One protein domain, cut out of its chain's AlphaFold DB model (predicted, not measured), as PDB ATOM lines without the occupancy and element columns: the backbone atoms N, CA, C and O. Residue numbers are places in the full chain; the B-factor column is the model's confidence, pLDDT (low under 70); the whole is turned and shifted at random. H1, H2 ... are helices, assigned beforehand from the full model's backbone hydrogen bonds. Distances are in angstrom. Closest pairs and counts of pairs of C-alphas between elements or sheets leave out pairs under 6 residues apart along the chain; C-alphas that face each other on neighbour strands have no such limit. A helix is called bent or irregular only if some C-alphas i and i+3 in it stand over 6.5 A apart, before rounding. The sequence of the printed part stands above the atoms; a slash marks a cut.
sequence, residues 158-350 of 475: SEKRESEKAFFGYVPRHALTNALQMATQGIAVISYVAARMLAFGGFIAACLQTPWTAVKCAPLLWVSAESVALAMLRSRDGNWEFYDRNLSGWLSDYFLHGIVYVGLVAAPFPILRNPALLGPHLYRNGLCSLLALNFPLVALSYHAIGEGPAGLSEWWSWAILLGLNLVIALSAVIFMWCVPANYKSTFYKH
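Overview. This is residues 158 to 350 of the 475 residues of the protein "Hypothetical protein" of Florenciella parvula (UniProt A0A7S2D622). What shape do these atoms make? A flat, splayed bundle: long H2 and H3 open as a V from a tight link, H6 runs between them, H7 lies along H2, and H4 crosses H3 about perpendicular to it, with its last residues, 265 to 266, only just touching H2. What makes it up? The printed part has 193 residues with eight named helices, H1 to H8 in chain order, and no named strand: all helix. How large is it? It is compact, with a radius of gyration of the C-alphas of 18.8 A and spans of 58 by 44 by 21 A.

Along the chain. Where do the first helices run? H1 is residues 158 to 163, from C-alpha 158 at (-17.701, -53.166, 40.451). H2, residues 175 to 209, is 49.6 A long and ends at (-61.962, -36.609, 62.304); H3, residues 213 to 236, is 35.9 A long. Is H3 straight? It has a kink of 34 degrees near residue 220 and is irregular, with C-alphas 216 and 219 7.1 A apart. What follows? H4 is residues 250 to 266, 23.8 A long, and H5 is residues 270 to 273. H6, residues 279 to 303, is 36.4 A long, H7, residues 314 to 338, is 36.3 A long, and H8, residues 341 to 344, ends at (-22.476, -34.061, 37.908).

Arrangement. How does the bundle sit? H2, H3, H6 and H7 form an up and down bundle, each running against the one before it in the chain. H2 touches H7 at a shallow tilt of 25 degrees, opposite ways, the closest C-alphas being Ala 188 and Ile 328, 4.6 A apart. What is the hub? H6 touches five helices, H2, H3, H4, H5 and H7; with H7 it forms a hairpin at a shallow tilt of 14 degrees, the closest C-alphas, Tyr 302 and Glu 314, being 6.6 A apart. Where is H4? With residues 254 to 261 alone it touches H3, the closest C-alphas, Ser 227 and Tyr 261, being 6.2 A apart. Are the backbones helical? In H1, H2, H4 and H7 every O i to N i+4 pair is within hydrogen-bond range; H3 has 16 of 20 and H6 19 of 21, while H5 and H8 are too short for such a pair.

Size, cuts and confidence. How far does it reach? The farthest C-alphas, Glu 162 and Pro 211, are 58.5 A apart. Which links are long? H1 to H2, with 11 residues, and H3 to H4, with 13. Is it whole and confident? The printed part has no cut, its mean pLDDT is 92.8, and no printed residue is under 70.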
ATOM      1  N   SER A 158     -18.727 -53.266  41.492       87.56
ATOM      2  CA  SER A 158     -17.701 -53.166  40.451       87.56
ATOM      3  C   SER A 158     -18.247 -53.495  39.069       87.56
ATOM      4  O   SER A 158     -17.905 -52.804  38.113       87.56
ATOM      5  N   GLU A 159     -19.114 -54.501  38.961       83.19
ATOM      6  CA  GLU A 159     -19.658 -54.945  37.676       83.19
ATOM      7  C   GLU A 159     -20.580 -53.879  37.082       83.19
ATOM      8  O   GLU A 159     -20.485 -53.556  35.896       83.19
ATOM      9  N   LYS A 160     -21.411 -53.247  37.912       84.31
ATOM     10  CA  LYS A 160     -22.288 -52.137  37.512       84.31
ATOM     11  C   LYS A 160     -21.517 -50.884  37.144       84.31
ATOM     12  O   LYS A 160     -21.837 -50.239  36.152       84.31
ATOM     13  N   ARG A 161     -20.469 -50.542  37.896       88.44
ATOM     14  CA  ARG A 161     -19.583 -49.419  37.550       88.44
ATOM     15  C   ARG A 161     -18.817 -49.648  36.259       88.44
ATOM     16  O   ARG A 161     -18.448 -48.677  35.606       88.44
ATOM     17  N   GLU A 162     -18.514 -50.893  35.919       84.88
ATOM     18  CA  GLU A 162     -17.814 -51.223  34.681       84.88
ATOM     19  C   GLU A 162     -18.747 -51.263  33.480       84.88
ATOM     20  O   GLU A 162     -18.389 -50.715  32.436       84.88
ATOM     21  N   SER A 163     -19.925 -51.861  33.645       80.62
ATOM     22  CA  SER A 163     -20.971 -51.880  32.631       80.62
ATOM     23  C   SER A 163     -21.562 -50.475  32.474       80.62
ATOM     24  O   SER A 163     -21.202 -49.745  31.555       80.62
ATOM     25  N   GLU A 164     -22.394 -50.015  33.391       84.00
ATOM     26  CA  GLU A 164     -23.196 -48.799  33.245       84.00
ATOM     27  C   GLU A 164     -22.521 -47.542  33.835       84.00
ATOM     28  O   GLU A 164     -23.055 -46.853  34.709       84.00
ATOM     29  N   LYS A 165     -21.355 -47.162  33.296       84.94
ATOM     30  CA  LYS A 165     -20.584 -45.964  33.714       84.94
ATOM     31  C   LYS A 165     -21.336 -44.637  33.624       84.94
ATOM     32  O   LYS A 165     -20.875 -43.643  34.166       84.94
ATOM     33  N   ALA A 166     -22.447 -44.562  32.898       82.31
ATOM     34  CA  ALA A 166     -23.269 -43.354  32.861       82.31
ATOM     35  C   ALA A 166     -24.127 -43.199  34.132       82.31
ATOM     36  O   ALA A 166     -24.463 -42.076  34.525       82.31
ATOM     37  N   PHE A 167     -24.466 -44.317  34.781       84.75
ATOM     38  CA  PHE A 167     -25.421 -44.382  35.884       84.75
ATOM     39  C   PHE A 167     -24.815 -44.880  37.191       84.75
ATOM     40  O   PHE A 167     -25.387 -44.582  38.229       84.75
ATOM     41  N   PHE A 168     -23.651 -45.520  37.197       90.06
ATOM     42  CA  PHE A 168     -22.977 -45.918  38.435       90.06
ATOM     43  C   PHE A 168     -21.603 -45.274  38.559       90.06
ATOM     44  O   PHE A 168     -20.963 -44.942  37.567       90.06
ATOM     45  N   GLY A 169     -21.144 -45.091  39.793       92.12
ATOM     46  CA  GLY A 169     -19.907 -44.396  40.132       92.12
ATOM     47  C   GLY A 169     -20.095 -42.991  40.700       92.12
ATOM     48  O   GLY A 169     -19.098 -42.284  40.867       92.12
ATOM     49  N   TYR A 170     -21.326 -42.575  41.025       94.00
ATOM     50  CA  TYR A 170     -21.569 -41.254  41.621       94.00
ATOM     51  C   TYR A 170     -21.238 -41.196  43.113       94.00
ATOM     52  O   TYR A 170     -21.132 -40.096  43.663       94.00
ATOM     53  N   VAL A 171     -21.053 -42.346  43.766       94.81
ATOM     54  CA  VAL A 171     -20.536 -42.413  45.130       94.81
ATOM     55  C   VAL A 171     -19.003 -42.329  45.090       94.81
ATOM     56  O   VAL A 171     -18.341 -43.201  44.507       94.81
ATOM     57  N   PRO A 172     -18.382 -41.306  45.703       94.25
ATOM     58  CA  PRO A 172     -16.950 -41.087  45.620       94.25
ATOM     59  C   PRO A 172     -16.194 -42.194  46.357       94.25
ATOM     60  O   PRO A 172     -16.660 -42.773  47.340       94.25
ATOM     61  N   ARG A 173     -14.977 -42.471  45.885       93.12
ATOM     62  CA  ARG A 173     -14.083 -43.473  46.493       93.12
ATOM     63  C   ARG A 173     -13.383 -42.959  47.753       93.12
ATOM     64  O   ARG A 173     -12.975 -43.752  48.592       93.12
ATOM     65  N   HIS A 174     -13.224 -41.642  47.880       94.44
ATOM     66  CA  HIS A 174     -12.561 -41.035  49.030       94.44
ATOM     67  C   HIS A 174     -13.438 -41.156  50.284       94.44
ATOM     68  O   HIS A 174     -14.572 -40.679  50.285       94.44
ATOM     69  N   ALA A 175     -12.900 -41.756  51.351       93.62
ATOM     70  CA  ALA A 175     -13.666 -42.164  52.530       93.62
ATOM     71  C   ALA A 175     -14.459 -41.019  53.184       93.62
ATOM     72  O   ALA A 175     -15.642 -41.188  53.462       93.62
ATOM     73  N   LEU A 176     -13.853 -39.840  53.376       94.94
ATOM     74  CA  LEU A 176     -14.546 -38.705  54.006       94.94
ATOM     75  C   LEU A 176     -15.672 -38.150  53.127       94.94
ATOM     76  O   LEU A 176     -16.744 -37.825  53.624       94.94
ATOM     77  N   THR A 177     -15.445 -38.061  51.816       95.31
ATOM     78  CA  THR A 177     -16.443 -37.539  50.871       95.31
ATOM     79  C   THR A 177     -17.593 -38.528  50.708       95.31
ATOM     80  O   THR A 177     -18.742 -38.120  50.594       95.31
ATOM     81  N   ASN A 178     -17.282 -39.827  50.746       94.75
ATOM     82  CA  ASN A 178     -18.253 -40.915  50.744       94.75
ATOM     83  C   ASN A 178     -19.139 -40.850  51.991       94.75
ATOM     84  O   ASN A 178     -20.355 -40.760  51.867       94.75
ATOM     85  N   ALA A 179     -18.525 -40.795  53.176       94.94
ATOM     86  CA  ALA A 179     -19.243 -40.698  54.442       94.94
ATOM     87  C   ALA A 179     -20.126 -39.441  54.509       94.94
ATOM     88  O   ALA A 179     -21.274 -39.524  54.933       94.94
ATOM     89  N   LEU A 180     -19.628 -38.292  54.035       96.69
ATOM     90  CA  LEU A 180     -20.410 -37.055  53.969       96.69
ATOM     91  C   LEU A 180     -21.598 -37.166  53.002       96.69
ATOM     92  O   LEU A 180     -22.704 -36.735  53.331       96.69
ATOM     93  N   GLN A 181     -21.397 -37.759  51.823       95.81
ATOM     94  CA  GLN A 181     -22.485 -37.976  50.871       95.81
ATOM     95  C   GLN A 181     -23.542 -38.920  51.449       95.81
ATOM     96  O   GLN A 181     -24.725 -38.614  51.364       95.81
ATOM     97  N   MET A 182     -23.126 -40.020  52.082       94.69
ATOM     98  CA  MET A 182     -24.043 -40.948  52.743       94.69
ATOM     99  C   MET A 182     -24.831 -40.260  53.856       94.69
ATOM    100  O   MET A 182     -26.049 -40.373  53.905       94.69
ATOM    101  N   ALA A 183     -24.158 -39.519  54.739       95.81
ATOM    102  CA  ALA A 183     -24.819 -38.821  55.836       95.81
ATOM    103  C   ALA A 183     -25.858 -37.816  55.316       95.81
ATOM    104  O   ALA A 183     -26.987 -37.784  55.798       95.81
ATOM    105  N   THR A 184     -25.507 -37.032  54.292       96.38
ATOM    106  CA  THR A 184     -26.437 -36.057  53.703       96.38
ATOM    107  C   THR A 184     -27.572 -36.721  52.926       96.38
ATOM    108  O   THR A 184     -28.710 -36.273  53.034       96.38
ATOM    109  N   GLN A 185     -27.321 -37.831  52.228       95.81
ATOM    110  CA  GLN A 185     -28.371 -38.644  51.609       95.81
ATOM    111  C   GLN A 185     -29.339 -39.210  52.654       95.81
ATOM    112  O   GLN A 185     -30.545 -39.058  52.495       95.81
ATOM    113  N   GLY A 186     -28.829 -39.786  53.746       95.69
ATOM    114  CA  GLY A 186     -29.654 -40.312  54.834       95.69
ATOM    115  C   GLY A 186     -30.532 -39.234  55.457       95.69
ATOM    116  O   GLY A 186     -31.742 -39.410  55.552       95.69
ATOM    117  N   ILE A 187     -29.956 -38.073  55.783       96.94
ATOM    118  CA  ILE A 187     -30.704 -36.921  56.309       96.94
ATOM    119  C   ILE A 187     -31.762 -36.437  55.306       96.94
ATOM    120  O   ILE A 187     -32.884 -36.123  55.710       96.94
ATOM    121  N   ALA A 188     -31.435 -36.384  54.010       96.50
ATOM    122  CA  ALA A 188     -32.384 -35.998  52.969       96.50
ATOM    123  C   ALA A 188     -33.558 -36.981  52.881       96.50
ATOM    124  O   ALA A 188     -34.701 -36.539  52.827       96.50
ATOM    125  N   VAL A 189     -33.292 -38.291  52.908       96.38
ATOM    126  CA  VAL A 189     -34.324 -39.339  52.877       96.38
ATOM    127  C   VAL A 189     -35.204 -39.264  54.123       96.38
ATOM    128  O   VAL A 189     -36.420 -39.180  53.985       96.38
ATOM    129  N   ILE A 190     -34.611 -39.209  55.322       96.88
ATOM    130  CA  ILE A 190     -35.344 -39.072  56.594       96.88
ATOM    131  C   ILE A 190     -36.276 -37.862  56.532       96.88
ATOM    132  O   ILE A 190     -37.465 -37.967  56.820       96.88
ATOM    133  N   SER A 191     -35.748 -36.715  56.100       97.62
ATOM    134  CA  SER A 191     -36.513 -35.469  56.041       97.62
ATOM    135  C   SER A 191     -37.608 -35.507  54.974       97.62
ATOM    136  O   SER A 191     -38.698 -34.983  55.198       97.62
ATOM    137  N   TYR A 192     -37.340 -36.140  53.828       97.62
ATOM    138  CA  TYR A 192     -38.308 -36.343  52.750       97.62
ATOM    139  C   TYR A 192     -39.494 -37.179  53.223       97.62
ATOM    140  O   TYR A 192     -40.644 -36.760  53.078       97.62
ATOM    141  N   VAL A 193     -39.211 -38.330  53.837       96.50
ATOM    142  CA  VAL A 193     -40.244 -39.234  54.343       96.50
ATOM    143  C   VAL A 193     -41.004 -38.559  55.477       96.50
ATOM    144  O   VAL A 193     -42.226 -38.500  55.418       96.50
ATOM    145  N   ALA A 194     -40.321 -37.926  56.435       97.44
ATOM    146  CA  ALA A 194     -40.969 -37.184  57.516       97.44
ATOM    147  C   ALA A 194     -41.917 -36.090  56.993       97.44
ATOM    148  O   ALA A 194     -43.044 -35.972  57.468       97.44
ATOM    149  N   ALA A 195     -41.501 -35.323  55.978       97.75
ATOM    150  CA  ALA A 195     -42.331 -34.279  55.380       97.75
ATOM    151  C   ALA A 195     -43.585 -34.869  54.725       97.75
ATOM    152  O   ALA A 195     -44.680 -34.316  54.854       97.75
ATOM    153  N   ARG A 196     -43.427 -36.009  54.044       96.44
ATOM    154  CA  ARG A 196     -44.528 -36.709  53.389       96.44
ATOM    155  C   ARG A 196     -45.494 -37.331  54.395       96.44
ATOM    156  O   ARG A 196     -46.701 -37.161  54.237       96.44
ATOM    157  N   MET A 197     -44.984 -37.996  55.431       96.44
ATOM    158  CA  MET A 197     -45.796 -38.611  56.483       96.44
ATOM    159  C   MET A 197     -46.550 -37.557  57.288       96.44
ATOM    160  O   MET A 197     -47.736 -37.731  57.541       96.44
ATOM    161  N   LEU A 198     -45.917 -36.422  57.602       97.44
ATOM    162  CA  LEU A 198     -46.581 -35.299  58.258       97.44
ATOM    163  C   LEU A 198     -47.737 -34.750  57.411       97.44
ATOM    164  O   LEU A 198     -48.858 -34.631  57.897       97.44
ATOM    165  N   ALA A 199     -47.472 -34.418  56.145       97.88
ATOM    166  CA  ALA A 199     -48.470 -33.795  55.282       97.88
ATOM    167  C   ALA A 199     -49.619 -34.752  54.945       97.88
ATOM    168  O   ALA A 199     -50.791 -34.410  55.107       97.88
ATOM    169  N   PHE A 200     -49.296 -35.967  54.498       97.56
ATOM    170  CA  PHE A 200     -50.303 -36.944  54.100       97.56
ATOM    171  C   PHE A 200     -50.990 -37.597  55.305       97.56
ATOM    172  O   PHE A 200     -52.204 -37.789  55.287       97.56
ATOM    173  N   GLY A 201     -50.256 -37.865  56.387       97.12
ATOM    174  CA  GLY A 201     -50.820 -38.338  57.650       97.12
ATOM    175  C   GLY A 201     -51.739 -37.301  58.295       97.12
ATOM    176  O   GLY A 201     -52.824 -37.656  58.746       97.12
ATOM    177  N   GLY A 202     -51.375 -36.015  58.257       97.06
ATOM    178  CA  GLY A 202     -52.252 -34.918  58.682       97.06
ATOM    179  C   GLY A 202     -53.531 -34.840  57.854       97.06
ATOM    180  O   GLY A 202     -54.623 -34.735  58.414       97.06
ATOM    181  N   PHE A 203     -53.415 -35.008  56.536       97.56
ATOM    182  CA  PHE A 203     -54.569 -35.064  55.641       97.56
ATOM    183  C   PHE A 203     -55.498 -36.238  55.956       97.56
ATOM    184  O   PHE A 203     -56.712 -36.052  56.060       97.56
ATOM    185  N   ILE A 204     -54.948 -37.435  56.179       96.88
ATOM    186  CA  ILE A 204     -55.723 -38.607  56.604       96.88
ATOM    187  C   ILE A 204     -56.386 -38.352  57.961       96.88
ATOM    188  O   ILE A 204     -57.582 -38.599  58.102       96.88
ATOM    189  N   ALA A 205     -55.645 -37.843  58.948       95.81
ATOM    190  CA  ALA A 205     -56.167 -37.572  60.284       95.81
ATOM    191  C   ALA A 205     -57.348 -36.588  60.237       95.81
ATOM    192  O   ALA A 205     -58.414 -36.892  60.779       95.81
ATOM    193  N   ALA A 206     -57.215 -35.483  59.496       96.06
ATOM    194  CA  ALA A 206     -58.297 -34.524  59.280       96.06
ATOM    195  C   ALA A 206     -59.517 -35.177  58.598       96.06
ATOM    196  O   ALA A 206     -60.655 -34.999  59.042       96.06
ATOM    197  N   CYS A 207     -59.297 -36.007  57.568       95.62
ATOM    198  CA  CYS A 207     -60.362 -36.766  56.899       95.62
ATOM    199  C   CYS A 207     -61.070 -37.764  57.833       95.62
ATOM    200  O   CYS A 207     -62.262 -38.022  57.677       95.62
ATOM    201  N   LEU A 208     -60.363 -38.355  58.798       93.62
ATOM    202  CA  LEU A 208     -60.946 -39.305  59.747       93.62
ATOM    203  C   LEU A 208     -61.733 -38.613  60.866       93.62
ATOM    204  O   LEU A 208     -62.718 -39.184  61.349       93.62
ATOM    205  N   GLN A 209     -61.314 -37.410  61.264       92.00
ATOM    206  CA  GLN A 209     -61.962 -36.609  62.304       92.00
ATOM    207  C   GLN A 209     -63.219 -35.889  61.810       92.00
ATOM    208  O   GLN A 209     -64.136 -35.668  62.604       92.00
ATOM    209  N   THR A 210     -63.310 -35.569  60.516       90.44
ATOM    210  CA  THR A 210     -64.516 -34.939  59.970       90.44
ATOM    211  C   THR A 210     -65.742 -35.867  60.059       90.44
ATOM    212  O   THR A 210     -65.642 -37.084  59.834       90.44
ATOM    213  N   PRO A 211     -66.941 -35.327  60.360       90.50
ATOM    214  CA  PRO A 211     -68.173 -36.115  60.360       90.50
ATOM    215  C   PRO A 211     -68.591 -36.591  58.956       90.50
ATOM    216  O   PRO A 211     -69.452 -37.463  58.838       90.50
ATOM    217  N   TRP A 212     -68.011 -36.046  57.882       90.94
ATOM    218  CA  TRP A 212     -68.457 -36.304  56.510       90.94
ATOM    219  C   TRP A 212     -67.865 -37.603  55.961       90.94
ATOM    220  O   TRP A 212     -66.694 -37.679  55.593       90.94
ATOM    221  N   THR A 213     -68.695 -38.641  55.849       89.19
ATOM    222  CA  THR A 213     -68.268 -39.980  55.405       89.19
ATOM    223  C   THR A 213     -67.643 -39.995  54.011       89.19
ATOM    224  O   THR A 213     -66.681 -40.725  53.801       89.19
ATOM    225  N   ALA A 214     -68.126 -39.168  53.079       89.62
ATOM    226  CA  ALA A 214     -67.581 -39.093  51.721       89.62
ATOM    227  C   ALA A 214     -66.116 -38.612  51.681       89.62
ATOM    228  O   ALA A 214     -65.342 -39.059  50.835       89.62
ATOM    229  N   VAL A 215     -65.714 -37.745  52.617       92.81
ATOM    230  CA  VAL A 215     -64.358 -37.169  52.667       92.81
ATOM    231  C   VAL A 215     -63.327 -38.189  53.161       92.81
ATOM    232  O   VAL A 215     -62.155 -38.101  52.812       92.81
ATOM    233  N   LYS A 216     -63.758 -39.240  53.870       92.88
ATOM    234  CA  LYS A 216     -62.873 -40.321  54.343       92.88
ATOM    235  C   LYS A 216     -62.186 -41.082  53.205       92.88
ATOM    236  O   LYS A 216     -61.132 -41.669  53.421       92.88
ATOM    237  N   CYS A 217     -62.746 -41.041  51.993       94.56
ATOM    238  CA  CYS A 217     -62.148 -41.632  50.795       94.56
ATOM    239  C   CYS A 217     -61.165 -40.693  50.068       94.56
ATOM    240  O   CYS A 217     -60.490 -41.131  49.136       94.56
ATOM    241  N   ALA A 218     -61.060 -39.417  50.461       95.94
ATOM    242  CA  ALA A 218     -60.213 -38.435  49.783       95.94
ATOM    243  C   ALA A 218     -58.718 -38.817  49.748       95.94
ATOM    244  O   ALA A 218     -58.116 -38.654  48.686       95.94
ATOM    245  N   PRO A 219     -58.110 -39.398  50.807       95.88
ATOM    246  CA  PRO A 219     -56.724 -39.872  50.744       95.88
ATOM    247  C   PRO A 219     -56.489 -40.934  49.666       95.88
ATOM    248  O   PRO A 219     -55.487 -40.881  48.956       95.88
ATOM    249  N   LEU A 220     -57.438 -41.859  49.485       94.62
ATOM    250  CA  LEU A 220     -57.352 -42.888  48.447       94.62
ATOM    251  C   LEU A 220     -57.443 -42.277  47.046       94.62
ATOM    252  O   LEU A 220     -56.675 -42.650  46.158       94.62
ATOM    253  N   LEU A 221     -58.357 -41.322  46.847       95.69
ATOM    254  CA  LEU A 221     -58.483 -40.600  45.580       95.69
ATOM    255  C   LEU A 221     -57.222 -39.788  45.267       95.69
ATOM    256  O   LEU A 221     -56.787 -39.776  44.119       95.69
ATOM    257  N   TRP A 222     -56.613 -39.165  46.279       96.31
ATOM    258  CA  TRP A 222     -55.379 -38.397  46.126       96.31
ATOM    259  C   TRP A 222     -54.218 -39.275  45.655       96.31
ATOM    260  O   TRP A 222     -53.611 -38.994  44.624       96.31
ATOM    261  N   VAL A 223     -53.966 -40.388  46.349       94.62
ATOM    262  CA  VAL A 223     -52.903 -41.342  45.982       94.62
ATOM    263  C   VAL A 223     -53.157 -41.956  44.606       94.62
ATOM    264  O   VAL A 223     -52.228 -42.115  43.816       94.62
ATOM    265  N   SER A 224     -54.419 -42.258  44.286       93.44
ATOM    266  CA  SER A 224     -54.797 -42.759  42.961       93.44
ATOM    267  C   SER A 224     -54.510 -41.722  41.872       93.44
ATOM    268  O   SER A 224     -53.961 -42.064  40.829       93.44
ATOM    269  N   ALA A 225     -54.828 -40.447  42.118       95.06
ATOM    270  CA  ALA A 225     -54.560 -39.359  41.185       95.06
ATOM    271  C   ALA A 225     -53.055 -39.119  40.989       95.06
ATOM    272  O   ALA A 225     -52.615 -38.964  39.851       95.06
ATOM    273  N   GLU A 226     -52.254 -39.141  42.060       94.75
ATOM    274  CA  GLU A 226     -50.791 -39.030  41.979       94.75
ATOM    275  C   GLU A 226     -50.175 -40.198  41.190       94.75
ATOM    276  O   GLU A 226     -49.343 -39.978  40.307       94.75
ATOM    277  N   SER A 227     -50.625 -41.431  41.449       92.50
ATOM    278  CA  SER A 227     -50.168 -42.627  40.730       92.50
ATOM    279  C   SER A 227     -50.518 -42.566  39.237       92.50
ATOM    280  O   SER A 227     -49.648 -42.774  38.387       92.50
ATOM    281  N   VAL A 228     -51.758 -42.192  38.900       91.88
ATOM    282  CA  VAL A 228     -52.203 -42.012  37.508       91.88
ATOM    283  C   VAL A 228     -51.441 -40.874  36.824       91.88
ATOM    284  O   VAL A 228     -51.047 -41.015  35.667       91.88
ATOM    285  N   ALA A 229     -51.175 -39.767  37.518       93.62
ATOM    286  CA  ALA A 229     -50.390 -38.665  36.970       93.62
ATOM    287  C   ALA A 229     -48.952 -39.102  36.644       93.62
ATOM    288  O   ALA A 229     -48.458 -38.808  35.553       93.62
ATOM    289  N   LEU A 230     -48.295 -39.854  37.536       92.50
ATOM    290  CA  LEU A 230     -46.961 -40.403  37.273       92.50
ATOM    291  C   LEU A 230     -46.979 -41.376  36.085       92.50
ATOM    292  O   LEU A 230     -46.127 -41.282  35.201       92.50
ATOM    293  N   ALA A 231     -47.977 -42.259  36.021       91.00
ATOM    294  CA  ALA A 231     -48.203 -43.169  34.901       91.00
ATOM    295  C   ALA A 231     -48.360 -42.422  33.561       91.00
ATOM    296  O   ALA A 231     -47.709 -42.763  32.569       91.00
ATOM    297  N   MET A 232     -49.168 -41.357  33.530       91.69
ATOM    298  CA  MET A 232     -49.356 -40.515  32.344       91.69
ATOM    299  C   MET A 232     -48.066 -39.801  31.927       91.69
ATOM    300  O   MET A 232     -47.753 -39.755  30.736       91.69
ATOM    301  N   LEU A 233     -47.289 -39.280  32.882       92.75
ATOM    302  CA  LEU A 233     -45.996 -38.647  32.604       92.75
ATOM    303  C   LEU A 233     -44.990 -39.646  32.020       92.75
ATOM    304  O   LEU A 233     -44.320 -39.333  31.039       92.75
ATOM    305  N   ARG A 234     -44.936 -40.870  32.554       91.06
ATOM    306  CA  ARG A 234     -44.113 -41.951  31.992       91.06
ATOM    307  C   ARG A 234     -44.529 -42.331  30.579       91.06
ATOM    308  O   ARG A 234     -43.671 -42.555  29.729       91.06
ATOM    309  N   SER A 235     -45.835 -42.388  30.327       90.69
ATOM    310  CA  SER A 235     -46.376 -42.665  28.996       90.69
ATOM    311  C   SER A 235     -46.009 -41.576  27.992       90.69
ATOM    312  O   SER A 235     -45.559 -41.883  26.888       90.69
ATOM    313  N   ARG A 236     -46.088 -40.305  28.404       92.44
ATOM    314  CA  ARG A 236     -45.650 -39.158  27.598       92.44
ATOM    315  C   ARG A 236     -44.157 -39.213  27.259       92.44
ATOM    316  O   ARG A 236     -43.799 -38.902  26.127       92.44
ATOM    317  N   ASP A 237     -43.316 -39.631  28.201       89.75
ATOM    318  CA  ASP A 237     -41.868 -39.796  27.995       89.75
ATOM    319  C   ASP A 237     -41.519 -41.082  27.211       89.75
ATOM    320  O   ASP A 237     -40.349 -41.382  26.986       89.75
ATOM    321  N   GLY A 238     -42.522 -41.859  26.784       88.50
ATOM    322  CA  GLY A 238     -42.342 -43.085  26.008       88.50
ATOM    323  C   GLY A 238     -41.919 -44.309  26.826       88.50
ATOM    324  O   GLY A 238     -41.841 -45.392  26.254       88.50
ATOM    325  N   ASN A 239     -41.732 -44.174  28.144       88.88
ATOM    326  CA  ASN A 239     -41.223 -45.202  29.069       88.88
ATOM    327  C   ASN A 239     -42.350 -45.912  29.855       88.88
ATOM    328  O   ASN A 239     -42.245 -46.132  31.072       88.88
ATOM    329  N   TRP A 240     -43.470 -46.195  29.183       89.19
ATOM    330  CA  TRP A 240     -44.623 -46.878  29.788       89.19
ATOM    331  C   TRP A 240     -44.431 -48.389  29.906       89.19
ATOM    332  O   TRP A 240     -44.747 -48.960  30.938       89.19
ATOM    333  N   GLU A 241     -43.946 -49.053  28.866       91.12
ATOM    334  CA  GLU A 241     -43.810 -50.513  28.895       91.12
ATOM    335  C   GLU A 241     -42.606 -50.901  29.743       91.12
ATOM    336  O   GLU A 241     -41.575 -50.219  29.705       91.12
ATOM    337  N   PHE A 242     -42.702 -51.993  30.492       90.44
ATOM    338  CA  PHE A 242     -41.512 -52.553  31.100       90.44
ATOM    339  C   PHE A 242     -40.549 -53.035  30.009       90.44
ATOM    340  O   PHE A 242     -40.958 -53.482  28.932       90.44
ATOM    341  N   TYR A 243     -39.251 -52.876  30.261       90.19
ATOM    342  CA  TYR A 243     -38.247 -53.163  29.245       90.19
ATOM    343  C   TYR A 243     -38.118 -54.656  28.953       90.19
ATOM    344  O   TYR A 243     -37.771 -54.997  27.828       90.19
ATOM    345  N   ASP A 244     -38.375 -55.518  29.941       89.19
ATOM    346  CA  ASP A 244     -38.290 -56.962  29.767       89.19
ATOM    347  C   ASP A 244     -39.532 -57.468  29.032       89.19
ATOM    348  O   ASP A 244     -40.647 -57.435  29.560       89.19
ATOM    349  N   ARG A 245     -39.322 -57.980  27.822       87.69
ATOM    350  CA  ARG A 245     -40.357 -58.526  26.945       87.69
ATOM    351  C   ARG A 245     -41.203 -59.597  27.635       87.69
ATOM    352  O   ARG A 245     -42.413 -59.626  27.428       87.69
ATOM    353  N   ASN A 246     -40.592 -60.452  28.453       86.38
ATOM    354  CA  ASN A 246     -41.267 -61.579  29.104       86.38
ATOM    355  C   ASN A 246     -42.140 -61.141  30.285       86.38
ATOM    356  O   ASN A 246     -43.013 -61.888  30.727       86.38
ATOM    357  N   LEU A 247     -41.892 -59.939  30.802       86.19
ATOM    358  CA  LEU A 247     -42.623 -59.345  31.916       86.19
ATOM    359  C   LEU A 247     -43.519 -58.181  31.468       86.19
ATOM    360  O   LEU A 247     -44.378 -57.754  32.238       86.19
ATOM    361  N   SER A 248     -43.355 -57.685  30.239       88.12
ATOM    362  CA  SER A 248     -44.161 -56.606  29.669       88.12
ATOM    363  C   SER A 248     -45.603 -57.044  29.403       88.12
ATOM    364  O   SER A 248     -45.879 -58.154  28.941       88.12
ATOM    365  N   GLY A 249     -46.548 -56.163  29.706       89.62
ATOM    366  CA  GLY A 249     -47.974 -56.427  29.573       89.62
ATOM    367  C   GLY A 249     -48.779 -55.394  30.345       89.62
ATOM    368  O   GLY A 249     -48.344 -54.920  31.383       89.62
ATOM    369  N   TRP A 250     -49.979 -55.043  29.881       89.12
ATOM    370  CA  TRP A 250     -50.712 -53.899  30.450       89.12
ATOM    371  C   TRP A 250     -50.903 -53.979  31.979       89.12
ATOM    372  O   TRP A 250     -50.805 -52.959  32.660       89.12
ATOM    373  N   LEU A 251     -51.150 -55.181  32.518       88.12
ATOM    374  CA  LEU A 251     -51.349 -55.400  33.951       88.12
ATOM    375  C   LEU A 251     -50.022 -55.412  34.721       88.12
ATOM    376  O   LEU A 251     -49.936 -54.801  35.784       88.12
ATOM    377  N   SER A 252     -49.000 -56.097  34.203       87.44
ATOM    378  CA  SER A 252     -47.677 -56.168  34.830       87.44
ATOM    379  C   SER A 252     -46.962 -54.818  34.791       87.44
ATOM    380  O   SER A 252     -46.400 -54.410  35.803       87.44
ATOM    381  N   ASP A 253     -47.068 -54.083  33.683       89.62
ATOM    382  CA  ASP A 253     -46.578 -52.713  33.538       89.62
ATOM    383  C   ASP A 253     -47.251 -51.801  34.566       89.62
ATOM    384  O   ASP A 253     -46.569 -51.115  35.322       89.62
ATOM    385  N   TYR A 254     -48.588 -51.825  34.661       87.81
ATOM    386  CA  TYR A 254     -49.316 -51.022  35.649       87.81
ATOM    387  C   TYR A 254     -48.905 -51.367  37.085       87.81
ATOM    388  O   TYR A 254     -48.665 -50.470  37.893       87.81
ATOM    389  N   PHE A 255     -48.785 -52.657  37.402       87.00
ATOM    390  CA  PHE A 255     -48.338 -53.113  38.715       87.00
ATOM    391  C   PHE A 255     -46.920 -52.625  39.034       87.00
ATOM    392  O   PHE A 255     -46.676 -52.106  40.124       87.00
ATOM    393  N   LEU A 256     -46.002 -52.711  38.071       86.06
ATOM    394  CA  LEU A 256     -44.644 -52.210  38.226       86.06
ATOM    395  C   LEU A 256     -44.610 -50.688  38.395       86.06
ATOM    396  O   LEU A 256     -43.866 -50.193  39.239       86.06
ATOM    397  N   HIS A 257     -45.430 -49.932  37.659       88.31
ATOM    398  CA  HIS A 257     -45.572 -48.488  37.883       88.31
ATOM    399  C   HIS A 257     -46.101 -48.185  39.274       88.31
ATOM    400  O   HIS A 257     -45.636 -47.235  39.895       88.31
ATOM    401  N   GLY A 258     -47.022 -49.007  39.778       88.50
ATOM    402  CA  GLY A 258     -47.464 -48.974  41.166       88.50
ATOM    403  C   GLY A 258     -46.295 -49.152  42.134       88.50
ATOM    404  O   GLY A 258     -46.109 -48.314  43.010       88.50
ATOM    405  N   ILE A 259     -45.452 -50.172  41.937       85.88
ATOM    406  CA  ILE A 259     -44.252 -50.399  42.761       85.88
ATOM    407  C   ILE A 259     -43.291 -49.215  42.679       85.88
ATOM    408  O   ILE A 259     -42.794 -48.766  43.704       85.88
ATOM    409  N   VAL A 260     -43.029 -48.689  41.483       89.19
ATOM    410  CA  VAL A 260     -42.117 -47.553  41.293       89.19
ATOM    411  C   VAL A 260     -42.680 -46.283  41.931       89.19
ATOM    412  O   VAL A 260     -41.927 -45.523  42.533       89.19
ATOM    413  N   TYR A 261     -43.991 -46.056  41.832       92.00
ATOM    414  CA  TYR A 261     -44.680 -44.959  42.503       92.00
ATOM    415  C   TYR A 261     -44.564 -45.084  44.022       92.00
ATOM    416  O   TYR A 261     -44.136 -44.138  44.680       92.00
ATOM    417  N   VAL A 262     -44.897 -46.255  44.575       89.12
ATOM    418  CA  VAL A 262     -44.778 -46.497  46.015       89.12
ATOM    419  C   VAL A 262     -43.326 -46.360  46.442       89.12
ATOM    420  O   VAL A 262     -43.076 -45.691  47.428       89.12
ATOM    421  N   GLY A 263     -42.374 -46.884  45.670       88.06
ATOM    422  CA  GLY A 263     -40.945 -46.695  45.887       88.06
ATOM    423  C   GLY A 263     -40.575 -45.218  45.959       88.06
ATOM    424  O   GLY A 263     -39.978 -44.809  46.940       88.06
ATOM    425  N   LEU A 264     -41.001 -44.402  44.991       92.12
ATOM    426  CA  LEU A 264     -40.743 -42.960  44.965       92.12
ATOM    427  C   LEU A 264     -41.323 -42.226  46.187       92.12
ATOM    428  O   LEU A 264     -40.676 -41.321  46.706       92.12
ATOM    429  N   VAL A 265     -42.524 -42.608  46.637       90.44
ATOM    430  CA  VAL A 265     -43.194 -42.021  47.813       90.44
ATOM    431  C   VAL A 265     -42.574 -42.504  49.129       90.44
ATOM    432  O   VAL A 265     -42.418 -41.712  50.055       90.44
ATOM    433  N   ALA A 266     -42.236 -43.790  49.207       84.06
ATOM    434  CA  ALA A 266     -41.679 -44.474  50.370       84.06
ATOM    435  C   ALA A 266     -40.239 -44.040  50.637       84.06
ATOM    436  O   ALA A 266     -39.888 -43.711  51.766       84.06
ATOM    437  N   ALA A 267     -39.409 -44.004  49.594       83.50
ATOM    438  CA  ALA A 267     -38.077 -43.443  49.678       83.50
ATOM    439  C   ALA A 267     -37.524 -42.980  48.322       83.50
ATOM    440  O   ALA A 267     -37.524 -43.722  47.337       83.50
ATOM    441  N   PRO A 268     -36.911 -41.792  48.268       85.38
ATOM    442  CA  PRO A 268     -36.325 -41.267  47.050       85.38
ATOM    443  C   PRO A 268     -34.967 -41.934  46.781       85.38
ATOM    444  O   PRO A 268     -33.920 -41.329  47.011       85.38
ATOM    445  N   PHE A 269     -34.957 -43.194  46.331       85.88
ATOM    446  CA  PHE A 269     -33.712 -43.864  45.958       85.88
ATOM    447  C   PHE A 269     -33.140 -43.245  44.678       85.88
ATOM    448  O   PHE A 269     -33.811 -43.282  43.638       85.88
ATOM    449  N   PRO A 270     -31.875 -42.789  44.680       90.25
ATOM    450  CA  PRO A 270     -31.202 -42.392  43.453       90.25
ATOM    451  C   PRO A 270     -31.208 -43.477  42.373       90.25
ATOM    452  O   PRO A 270     -31.308 -43.119  41.204       90.25
ATOM    453  N   ILE A 271     -31.203 -44.773  42.716       88.62
ATOM    454  CA  ILE A 271     -31.354 -45.874  41.741       88.62
ATOM    455  C   ILE A 271     -32.582 -45.738  40.823       88.62
ATOM    456  O   ILE A 271     -32.524 -46.144  39.661       88.62
ATOM    457  N   LEU A 272     -33.677 -45.113  41.282       91.75
ATOM    458  CA  LEU A 272     -34.884 -44.917  40.471       91.75
ATOM    459  C   LEU A 272     -34.619 -44.034  39.243       91.75
ATOM    460  O   LEU A 272     -35.403 -44.056  38.296       91.75
ATOM    461  N   ARG A 273     -33.495 -43.304  39.214       92.88
ATOM    462  CA  ARG A 273     -33.030 -42.546  38.046       92.88
ATOM    463  C   ARG A 273     -32.575 -43.426  36.884       92.88
ATOM    464  O   ARG A 273     -32.339 -42.881  35.809       92.88
ATOM    465  N   ASN A 274     -32.410 -44.738  37.076       90.69
ATOM    466  CA  ASN A 274     -32.108 -45.641  35.970       90.69
ATOM    467  C   ASN A 274     -33.226 -45.523  34.907       90.69
ATOM    468  O   ASN A 274     -34.405 -45.549  35.281       90.69
ATOM    469  N   PRO A 275     -32.905 -45.367  33.605       91.38
ATOM    470  CA  PRO A 275     -33.902 -45.261  32.539       91.38
ATOM    471  C   PRO A 275     -34.887 -46.433  32.474       91.38
ATOM    472  O   PRO A 275     -36.028 -46.229  32.075       91.38
ATOM    473  N   ALA A 276     -34.483 -47.631  32.910       89.19
ATOM    474  CA  ALA A 276     -35.354 -48.802  33.015       89.19
ATOM    475  C   ALA A 276     -36.449 -48.644  34.091       89.19
ATOM    476  O   ALA A 276     -37.491 -49.295  34.027       89.19
ATOM    477  N   LEU A 277     -36.214 -47.771  35.077       91.62
ATOM    478  CA  LEU A 277     -37.154 -47.398  36.129       91.62
ATOM    479  C   LEU A 277     -37.820 -46.069  35.758       91.62
ATOM    480  O   LEU A 277     -38.637 -46.072  34.847       91.62
ATOM    481  N   LEU A 278     -37.532 -44.941  36.416       92.06
ATOM    482  CA  LEU A 278     -38.143 -43.645  36.062       92.06
ATOM    483  C   LEU A 278     -37.339 -42.872  35.012       92.06
ATOM    484  O   LEU A 278     -37.894 -42.047  34.289       92.06
ATOM    485  N   GLY A 279     -36.028 -43.092  34.945       92.00
ATOM    486  CA  GLY A 279     -35.111 -42.186  34.268       92.00
ATOM    487  C   GLY A 279     -34.865 -40.890  35.061       92.00
ATOM    488  O   GLY A 279     -35.666 -40.500  35.920       92.00
ATOM    489  N   PRO A 280     -33.764 -40.163  34.791       91.94
ATOM    490  CA  PRO A 280     -33.321 -39.094  35.691       91.94
ATOM    491  C   PRO A 280     -34.259 -37.884  35.748       91.94
ATOM    492  O   PRO A 280     -34.394 -37.237  36.787       91.94
ATOM    493  N   HIS A 281     -34.925 -37.583  34.633       91.44
ATOM    494  CA  HIS A 281     -35.829 -36.441  34.517       91.44
ATOM    495  C   HIS A 281     -37.135 -36.641  35.293       91.44
ATOM    496  O   HIS A 281     -37.510 -35.774  36.084       91.44
ATOM    497  N   LEU A 282     -37.810 -37.781  35.095       93.44
ATOM    498  CA  LEU A 282     -39.046 -38.094  35.815       93.44
ATOM    499  C   LEU A 282     -38.784 -38.324  37.295       93.44
ATOM    500  O   LEU A 282     -39.581 -37.872  38.108       93.44
ATOM    501  N   TYR A 283     -37.654 -38.942  37.649       94.81
ATOM    502  CA  TYR A 283     -37.234 -39.060  39.040       94.81
ATOM    503  C   TYR A 283     -37.119 -37.680  39.706       94.81
ATOM    504  O   TYR A 283     -37.830 -37.400  40.669       94.81
ATOM    505  N   ARG A 284     -36.307 -36.770  39.145       93.75
ATOM    506  CA  ARG A 284     -36.137 -35.408  39.681       93.75
ATOM    507  C   ARG A 284     -37.466 -34.662  39.788       93.75
ATOM    508  O   ARG A 284     -37.763 -34.083  40.829       93.75
ATOM    509  N   ASN A 285     -38.250 -34.651  38.712       93.50
ATOM    510  CA  ASN A 285     -39.508 -33.910  38.687       93.50
ATOM    511  C   ASN A 285     -40.528 -34.523  39.653       93.50
ATOM    512  O   ASN A 285     -41.201 -33.777  40.351       93.50
ATOM    513  N   GLY A 286     -40.593 -35.854  39.747       93.69
ATOM    514  CA  GLY A 286     -41.441 -36.567  40.697       93.69
ATOM    515  C   GLY A 286     -41.117 -36.204  42.144       93.69
ATOM    516  O   GLY A 286     -42.028 -35.894  42.907       93.69
ATOM    517  N   LEU A 287     -39.830 -36.132  42.507       93.88
ATOM    518  CA  LEU A 287     -39.413 -35.664  43.832       93.88
ATOM    519  C   LEU A 287     -39.855 -34.229  44.112       93.88
ATOM    520  O   LEU A 287     -40.460 -33.965  45.150       93.88
ATOM    521  N   CYS A 288     -39.586 -33.306  43.185       94.56
ATOM    522  CA  CYS A 288     -39.989 -31.908  43.336       94.56
ATOM    523  C   CYS A 288     -41.513 -31.764  43.443       94.56
ATOM    524  O   CYS A 288     -41.996 -31.005  44.280       94.56
ATOM    525  N   SER A 289     -42.267 -32.504  42.629       94.94
ATOM    526  CA  SER A 289     -43.728 -32.503  42.658       94.94
ATOM    527  C   SER A 289     -44.267 -33.042  43.978       94.94
ATOM    528  O   SER A 289     -45.107 -32.385  44.580       94.94
ATOM    529  N   LEU A 290     -43.769 -34.177  44.474       94.94
ATOM    530  CA  LEU A 290     -44.233 -34.754  45.742       94.94
ATOM    531  C   LEU A 290     -43.937 -33.838  46.937       94.94
ATOM    532  O   LEU A 290     -44.796 -33.672  47.801       94.94
ATOM    533  N   LEU A 291     -42.776 -33.176  46.956       95.69
ATOM    534  CA  LEU A 291     -42.458 -32.174  47.977       95.69
ATOM    535  C   LEU A 291     -43.377 -30.952  47.895       95.69
ATOM    536  O   LEU A 291     -43.878 -30.488  48.917       95.69
ATOM    537  N   ALA A 292     -43.648 -30.459  46.684       97.06
ATOM    538  CA  ALA A 292     -44.563 -29.343  46.477       97.06
ATOM    539  C   ALA A 292     -46.008 -29.694  46.872       97.06
ATOM    540  O   ALA A 292     -46.705 -28.854  47.434       97.06
ATOM    541  N   LEU A 293     -46.449 -30.935  46.632       97.06
ATOM    542  CA  LEU A 293     -47.789 -31.421  46.977       97.06
ATOM    543  C   LEU A 293     -48.017 -31.577  48.490       97.06
ATOM    544  O   LEU A 293     -49.165 -31.617  48.926       97.06
ATOM    545  N   ASN A 294     -46.967 -31.579  49.314       97.88
ATOM    546  CA  ASN A 294     -47.131 -31.602  50.769       97.88
ATOM    547  C   ASN A 294     -47.791 -30.317  51.310       97.88
ATOM    548  O   ASN A 294     -48.564 -30.375  52.262       97.88
ATOM    549  N   PHE A 295     -47.548 -29.163  50.681       98.31
ATOM    550  CA  PHE A 295     -48.141 -27.882  51.085       98.31
ATOM    551  C   PHE A 295     -49.671 -27.844  50.924       98.31
ATOM    552  O   PHE A 295     -50.353 -27.535  51.902       98.31
ATOM    553  N   PRO A 296     -50.258 -28.179  49.753       98.00
ATOM    554  CA  PRO A 296     -51.707 -28.233  49.624       98.00
ATOM    555  C   PRO A 296     -52.335 -29.304  50.520       98.00
ATOM    556  O   PRO A 296     -53.426 -29.068  51.019       98.00
ATOM    557  N   LEU A 297     -51.666 -30.433  50.796       97.69
ATOM    558  CA  LEU A 297     -52.176 -31.428  51.752       97.69
ATOM    559  C   LEU A 297     -52.323 -30.847  53.167       97.69
ATOM    560  O   LEU A 297     -53.376 -31.008  53.786       97.69
ATOM    561  N   VAL A 298     -51.319 -30.111  53.659       97.62
ATOM    562  CA  VAL A 298     -51.413 -29.405  54.950       97.62
ATOM    563  C   VAL A 298     -52.520 -28.350  54.913       97.62
ATOM    564  O   VAL A 298     -53.378 -28.345  55.790       97.62
ATOM    565  N   ALA A 299     -52.580 -27.519  53.868       97.56
ATOM    566  CA  ALA A 299     -53.629 -26.506  53.734       97.56
ATOM    567  C   ALA A 299     -55.043 -27.115  53.723       97.56
ATOM    568  O   ALA A 299     -55.940 -26.619  54.401       97.56
ATOM    569  N   LEU A 300     -55.254 -28.214  52.992       96.44
ATOM    570  CA  LEU A 300     -56.536 -28.921  52.954       96.44
ATOM    571  C   LEU A 300     -56.915 -29.484  54.330       96.44
ATOM    572  O   LEU A 300     -58.093 -29.450  54.695       96.44
ATOM    573  N   SER A 301     -55.925 -29.959  55.090       96.44
ATOM    574  CA  SER A 301     -56.123 -30.521  56.431       96.44
ATOM    575  C   SER A 301     -56.704 -29.499  57.410       96.44
ATOM    576  O   SER A 301     -57.628 -29.842  58.145       96.44
ATOM    577  N   TYR A 302     -56.201 -28.259  57.395       96.12
ATOM    578  CA  TYR A 302     -56.584 -27.204  58.349       96.12
ATOM    579  C   TYR A 302     -57.663 -26.237  57.846       96.12
ATOM    580  O   TYR A 302     -58.320 -25.592  58.658       96.12
ATOM    581  N   HIS A 303     -57.845 -26.090  56.528       95.44
ATOM    582  CA  HIS A 303     -58.743 -25.062  55.979       95.44
ATOM    583  C   HIS A 303     -59.945 -25.602  55.203       95.44
ATOM    584  O   HIS A 303     -60.924 -24.877  55.047       95.44
ATOM    585  N   ALA A 304     -59.889 -26.832  54.681       92.50
ATOM    586  CA  ALA A 304     -60.940 -27.353  53.799       92.50
ATOM    587  C   ALA A 304     -61.765 -28.491  54.413       92.50
ATOM    588  O   ALA A 304     -62.953 -28.602  54.118       92.50
ATOM    589  N   ILE A 305     -61.150 -29.355  55.226       88.62
ATOM    590  CA  ILE A 305     -61.774 -30.610  55.683       88.62
ATOM    591  C   ILE A 305     -62.226 -30.561  57.149       88.62
ATOM    592  O   ILE A 305     -63.212 -31.214  57.507       88.62
ATOM    593  N   GLY A 306     -61.550 -29.778  57.987       76.06
ATOM    594  CA  GLY A 306     -61.870 -29.624  59.403       76.06
ATOM    595  C   GLY A 306     -60.966 -28.596  60.078       76.06
ATOM    596  O   GLY A 306     -60.283 -27.839  59.399       76.06
ATOM    597  N   GLU A 307     -60.937 -28.604  61.412       86.56
ATOM    598  CA  GLU A 307     -60.078 -27.735  62.241       86.56
ATOM    599  C   GLU A 307     -58.604 -28.197  62.277       86.56
ATOM    600  O   GLU A 307     -57.788 -27.657  63.024       86.56
ATOM    601  N   GLY A 308     -58.254 -29.191  61.455       88.12
ATOM    602  CA  GLY A 308     -56.960 -29.862  61.460       88.12
ATOM    603  C   GLY A 308     -56.874 -31.053  62.420       88.12
ATOM    604  O   GLY A 308     -57.833 -31.358  63.130       88.12
ATOM    605  N   PRO A 309     -55.729 -31.759  62.419       91.50
ATOM    606  CA  PRO A 309     -55.458 -32.852  63.344       91.50
ATOM    607  C   PRO A 309     -55.406 -32.383  64.805       91.50
ATOM    608  O   PRO A 309     -54.946 -31.285  65.103       91.50
ATOM    609  N   ALA A 310     -55.804 -33.246  65.740       89.50
ATOM    610  CA  ALA A 310     -55.849 -32.896  67.167       89.50
ATOM    611  C   ALA A 310     -54.456 -32.841  67.818       89.50
ATOM    612  O   ALA A 310     -54.243 -32.123  68.793       89.50
ATOM    613  N   GLY A 311     -53.515 -33.627  67.297       90.38
ATOM    614  CA  GLY A 311     -52.190 -33.818  67.879       90.38
ATOM    615  C   GLY A 311     -51.144 -32.786  67.464       90.38
ATOM    616  O   GLY A 311     -50.018 -32.862  67.950       90.38
ATOM    617  N   LEU A 312     -51.468 -31.850  66.564       94.25
ATOM    618  CA  LEU A 312     -50.521 -30.845  66.086       94.25
ATOM    619  C   LEU A 312     -51.248 -29.572  65.646       94.25
ATOM    620  O   LEU A 312     -52.254 -29.636  64.956       94.25
ATOM    621  N   SER A 313     -50.724 -28.403  66.017       95.38
ATOM    622  CA  SER A 313     -51.285 -27.126  65.559       95.38
ATOM    623  C   SER A 313     -50.899 -26.815  64.108       95.38
ATOM    624  O   SER A 313     -49.833 -27.232  63.636       95.38
ATOM    625  N   GLU A 314     -51.681 -25.954  63.458       96.25
ATOM    626  CA  GLU A 314     -51.400 -25.466  62.106       96.25
ATOM    627  C   GLU A 314     -50.010 -24.818  61.990       96.25
ATOM    628  O   GLU A 314     -49.215 -25.194  61.128       96.25
ATOM    629  N   TRP A 315     -49.677 -23.895  62.902       96.69
ATOM    630  CA  TRP A 315     -48.385 -23.198  62.900       96.69
ATOM    631  C   TRP A 315     -47.203 -24.175  62.925       96.69
ATOM    632  O   TRP A 315     -46.291 -24.074  62.102       96.69
ATOM    633  N   TRP A 316     -47.239 -25.153  63.836       96.94
ATOM    634  CA  TRP A 316     -46.196 -26.176  63.923       96.94
ATOM    635  C   TRP A 316     -46.138 -27.063  62.679       96.94
ATOM    636  O   TRP A 316     -45.042 -27.418  62.254       96.94
ATOM    637  N   SER A 317     -47.274 -27.367  62.049       96.69
ATOM    638  CA  SER A 317     -47.298 -28.150  60.806       96.69
ATOM    639  C   SER A 317     -46.568 -27.434  59.673       96.69
ATOM    640  O   SER A 317     -45.720 -28.033  59.011       96.69
ATOM    641  N   TRP A 318     -46.828 -26.135  59.492       98.19
ATOM    642  CA  TRP A 318     -46.113 -25.318  58.512       98.19
ATOM    643  C   TRP A 318     -44.629 -25.173  58.850       98.19
ATOM    644  O   TRP A 318     -43.785 -25.347  57.970       98.19
ATOM    645  N   ALA A 319     -44.297 -24.890  60.113       98.38
ATOM    646  CA  ALA A 319     -42.917 -24.705  60.553       98.38
ATOM    647  C   ALA A 319     -42.073 -25.976  60.359       98.38
ATOM    648  O   ALA A 319     -40.976 -25.904  59.802       98.38
ATOM    649  N   ILE A 320     -42.598 -27.142  60.759       98.00
ATOM    650  CA  ILE A 320     -41.923 -28.433  60.578       98.00
ATOM    651  C   ILE A 320     -41.794 -28.746  59.086       98.00
ATOM    652  O   ILE A 320     -40.697 -29.070  58.635       98.00
ATOM    653  N   LEU A 321     -42.863 -28.594  58.296       98.25
ATOM    654  CA  LEU A 321     -42.816 -28.876  56.860       98.25
ATOM    655  C   LEU A 321     -41.779 -28.001  56.134       98.25
ATOM    656  O   LEU A 321     -40.999 -28.513  55.327       98.25
ATOM    657  N   LEU A 322     -41.734 -26.699  56.427       98.31
ATOM    658  CA  LEU A 322     -40.743 -25.777  55.863       98.31
ATOM    659  C   LEU A 322     -39.321 -26.134  56.305       98.31
ATOM    660  O   LEU A 322     -38.413 -26.162  55.472       98.31
ATOM    661  N   GLY A 323     -39.133 -26.447  57.590       98.44
ATOM    662  CA  GLY A 323     -37.847 -26.879  58.136       98.44
ATOM    663  C   GLY A 323     -37.322 -28.142  57.453       98.44
ATOM    664  O   GLY A 323     -36.176 -28.169  57.006       98.44
ATOM    665  N   LEU A 324     -38.173 -29.157  57.283       98.12
ATOM    666  CA  LEU A 324     -37.816 -30.398  56.593       98.12
ATOM    667  C   LEU A 324     -37.458 -30.142  55.123       98.12
ATOM    668  O   LEU A 324     -36.432 -30.630  54.656       98.12
ATOM    669  N   ASN A 325     -38.231 -29.323  54.402       97.44
ATOM    670  CA  ASN A 325     -37.913 -28.962  53.014       97.44
ATOM    671  C   ASN A 325     -36.571 -28.222  52.891       97.44
ATOM    672  O   ASN A 325     -35.808 -28.485  51.959       97.44
ATOM    673  N   LEU A 326     -36.252 -27.339  53.841       98.06
ATOM    674  CA  LEU A 326     -34.956 -26.663  53.888       98.06
ATOM    675  C   LEU A 326     -33.811 -27.663  54.103       98.06
ATOM    676  O   LEU A 326     -32.808 -27.603  53.392       98.06
ATOM    677  N   VAL A 327     -33.970 -28.607  55.036       98.25
ATOM    678  CA  VAL A 327     -32.979 -29.667  55.282       98.25
ATOM    679  C   VAL A 327     -32.776 -30.532  54.038       98.25
ATOM    680  O   VAL A 327     -31.633 -30.822  53.685       98.25
ATOM    681  N   ILE A 328     -33.847 -30.897  53.328       97.31
ATOM    682  CA  ILE A 328     -33.761 -31.650  52.067       97.31
ATOM    683  C   ILE A 328     -32.961 -30.863  51.026       97.31
ATOM    684  O   ILE A 328     -32.046 -31.416  50.418       97.31
ATOM    685  N   ALA A 329     -33.265 -29.576  50.835       96.62
ATOM    686  CA  ALA A 329     -32.579 -28.737  49.857       96.62
ATOM    687  C   ALA A 329     -31.079 -28.590  50.170       96.62
ATOM    688  O   ALA A 329     -30.243 -28.771  49.283       96.62
ATOM    689  N   LEU A 330     -30.726 -28.318  51.432       97.94
ATOM    690  CA  LEU A 330     -29.332 -28.211  51.873       97.94
ATOM    691  C   LEU A 330     -28.584 -29.539  51.706       97.94
ATOM    692  O   LEU A 330     -27.488 -29.567  51.143       97.94
ATOM    693  N   SER A 331     -29.196 -30.646  52.127       97.19
ATOM    694  CA  SER A 331     -28.624 -31.983  51.972       97.19
ATOM    695  C   SER A 331     -28.444 -32.364  50.503       97.19
ATOM    696  O   SER A 331     -27.407 -32.914  50.149       97.19
ATOM    697  N   ALA A 332     -29.384 -32.011  49.620       94.38
ATOM    698  CA  ALA A 332     -29.264 -32.250  48.181       94.38
ATOM    699  C   ALA A 332     -28.106 -31.454  47.552       94.38
ATOM    700  O   ALA A 332     -27.381 -31.982  46.705       94.38
ATOM    701  N   VAL A 333     -27.886 -30.206  47.982       96.62
ATOM    702  CA  VAL A 333     -26.739 -29.397  47.537       96.62
ATOM    703  C   VAL A 333     -25.420 -30.043  47.965       96.62
ATOM    704  O   VAL A 333     -24.518 -30.181  47.138       96.62
ATOM    705  N   ILE A 334     -25.309 -30.484  49.222       97.75
ATOM    706  CA  ILE A 334     -24.096 -31.146  49.730       97.75
ATOM    707  C   ILE A 334     -23.883 -32.496  49.034       97.75
ATOM    708  O   ILE A 334     -22.775 -32.781  48.580       97.75
ATOM    709  N   PHE A 335     -24.943 -33.289  48.858       96.00
ATOM    710  CA  PHE A 335     -24.904 -34.547  48.115       96.00
ATOM    711  C   PHE A 335     -24.330 -34.336  46.708       96.00
ATOM    712  O   PHE A 335     -23.355 -34.987  46.328       96.00
ATOM    713  N   MET A 336     -24.869 -33.372  45.952       95.56
ATOM    714  CA  MET A 336     -24.391 -33.047  44.602       95.56
ATOM    715  C   MET A 336     -22.989 -32.433  44.596       95.56
ATOM    716  O   MET A 336     -22.256 -32.560  43.609       95.56
ATOM    717  N   TRP A 337     -22.579 -31.770  45.677       97.06
ATOM    718  CA  TRP A 337     -21.209 -31.300  45.835       97.06
ATOM    719  C   TRP A 337     -20.223 -32.474  45.935       97.06
ATOM    720  O   TRP A 337     -19.182 -32.420  45.272       97.06
ATOM    721  N   CYS A 338     -20.595 -33.539  46.655       96.94
ATOM    722  CA  CYS A 338     -19.811 -34.765  46.828       96.94
ATOM    723  C   CYS A 338     -19.753 -35.678  45.591       96.94
ATOM    724  O   CYS A 338     -18.782 -36.426  45.451       96.94
ATOM    725  N   VAL A 339     -20.749 -35.624  44.697       95.50
ATOM    726  CA  VAL A 339     -20.745 -36.386  43.432       95.50
ATOM    727  C   VAL A 339     -19.484 -36.042  42.615       95.50
ATOM    728  O   VAL A 339     -19.172 -34.857  42.460       95.50
ATOM    729  N   PRO A 340     -18.737 -37.014  42.057       94.94
ATOM    730  CA  PRO A 340     -17.546 -36.709  41.267       94.94
ATOM    731  C   PRO A 340     -17.866 -35.868  40.020       94.94
ATOM    732  O   PRO A 340     -18.918 -36.015  39.397       94.94
ATOM    733  N   ALA A 341     -16.954 -34.967  39.641       93.44
ATOM    734  CA  ALA A 341     -17.206 -33.931  38.629       93.44
ATOM    735  C   ALA A 341     -17.659 -34.480  37.264       93.44
ATOM    736  O   ALA A 341     -18.516 -33.879  36.619       93.44
ATOM    737  N   ASN A 342     -17.139 -35.639  36.857       90.94
ATOM    738  CA  ASN A 342     -17.501 -36.317  35.611       90.94
ATOM    739  C   ASN A 342     -18.943 -36.861  35.595       90.94
ATOM    740  O   ASN A 342     -19.467 -37.104  34.514       90.94
ATOM    741  N   TYR A 343     -19.589 -37.014  36.755       90.62
ATOM    742  CA  TYR A 343     -20.978 -37.474  36.870       90.62
ATOM    743  C   TYR A 343     -21.982 -36.340  37.096       90.62
ATOM    744  O   TYR A 343     -23.172 -36.523  36.863       90.62
ATOM    745  N   LYS A 344     -21.548 -35.150  37.541       91.19
ATOM    746  CA  LYS A 344     -22.476 -34.061  37.908       91.19
ATOM    747  C   LYS A 344     -23.386 -33.637  36.754       91.19
ATOM    748  O   LYS A 344     -24.568 -33.388  36.970       91.19
ATOM    749  N   SER A 345     -22.845 -33.562  35.539       88.06
ATOM    750  CA  SER A 345     -23.591 -33.154  34.343       88.06
ATOM    751  C   SER A 345     -24.510 -34.250  33.801       88.06
ATOM    752  O   SER A 345     -25.496 -33.941  33.135       88.06
ATOM    753  N   THR A 346     -24.212 -35.519  34.082       87.12
ATOM    754  CA  THR A 346     -24.994 -36.668  33.609       87.12
ATOM    755  C   THR A 346     -26.027 -37.140  34.628       87.12
ATOM    756  O   THR A 346     -27.022 -37.733  34.227       87.12
ATOM    757  N   PHE A 347     -25.860 -36.815  35.915       90.50
ATOM    758  CA  PHE A 347     -26.678 -37.345  37.013       90.50
ATOM    759  C   PHE A 347     -28.191 -37.172  36.807       90.50
ATOM    760  O   PHE A 347     -28.947 -38.119  37.006       90.50
ATOM    761  N   TYR A 348     -28.619 -35.983  36.365       90.81
ATOM    762  CA  TYR A 348     -30.018 -35.659  36.041       90.81
ATOM    763  C   TYR A 348     -30.256 -35.426  34.544       90.81
ATOM    764  O   TYR A 348     -31.279 -34.852  34.161       90.81
ATOM    765  N   LYS A 349     -29.314 -35.829  33.680       90.88
ATOM    766  CA  LYS A 349     -29.474 -35.667  32.233       90.88
ATOM    767  C   LYS A 349     -30.644 -36.529  31.770       90.88
ATOM    768  O   LYS A 349     -30.718 -37.710  32.095       90.88
ATOM    769  N   HIS A 350     -31.565 -35.931  31.020       90.12
ATOM    770  CA  HIS A 350     -32.684 -36.671  30.455       90.12
ATOM    771  C   HIS A 350     -32.163 -37.732  29.479       90.12
ATOM    772  O   HIS A 350     -31.412 -37.409  28.558       90.12
TER     773      HIS A 350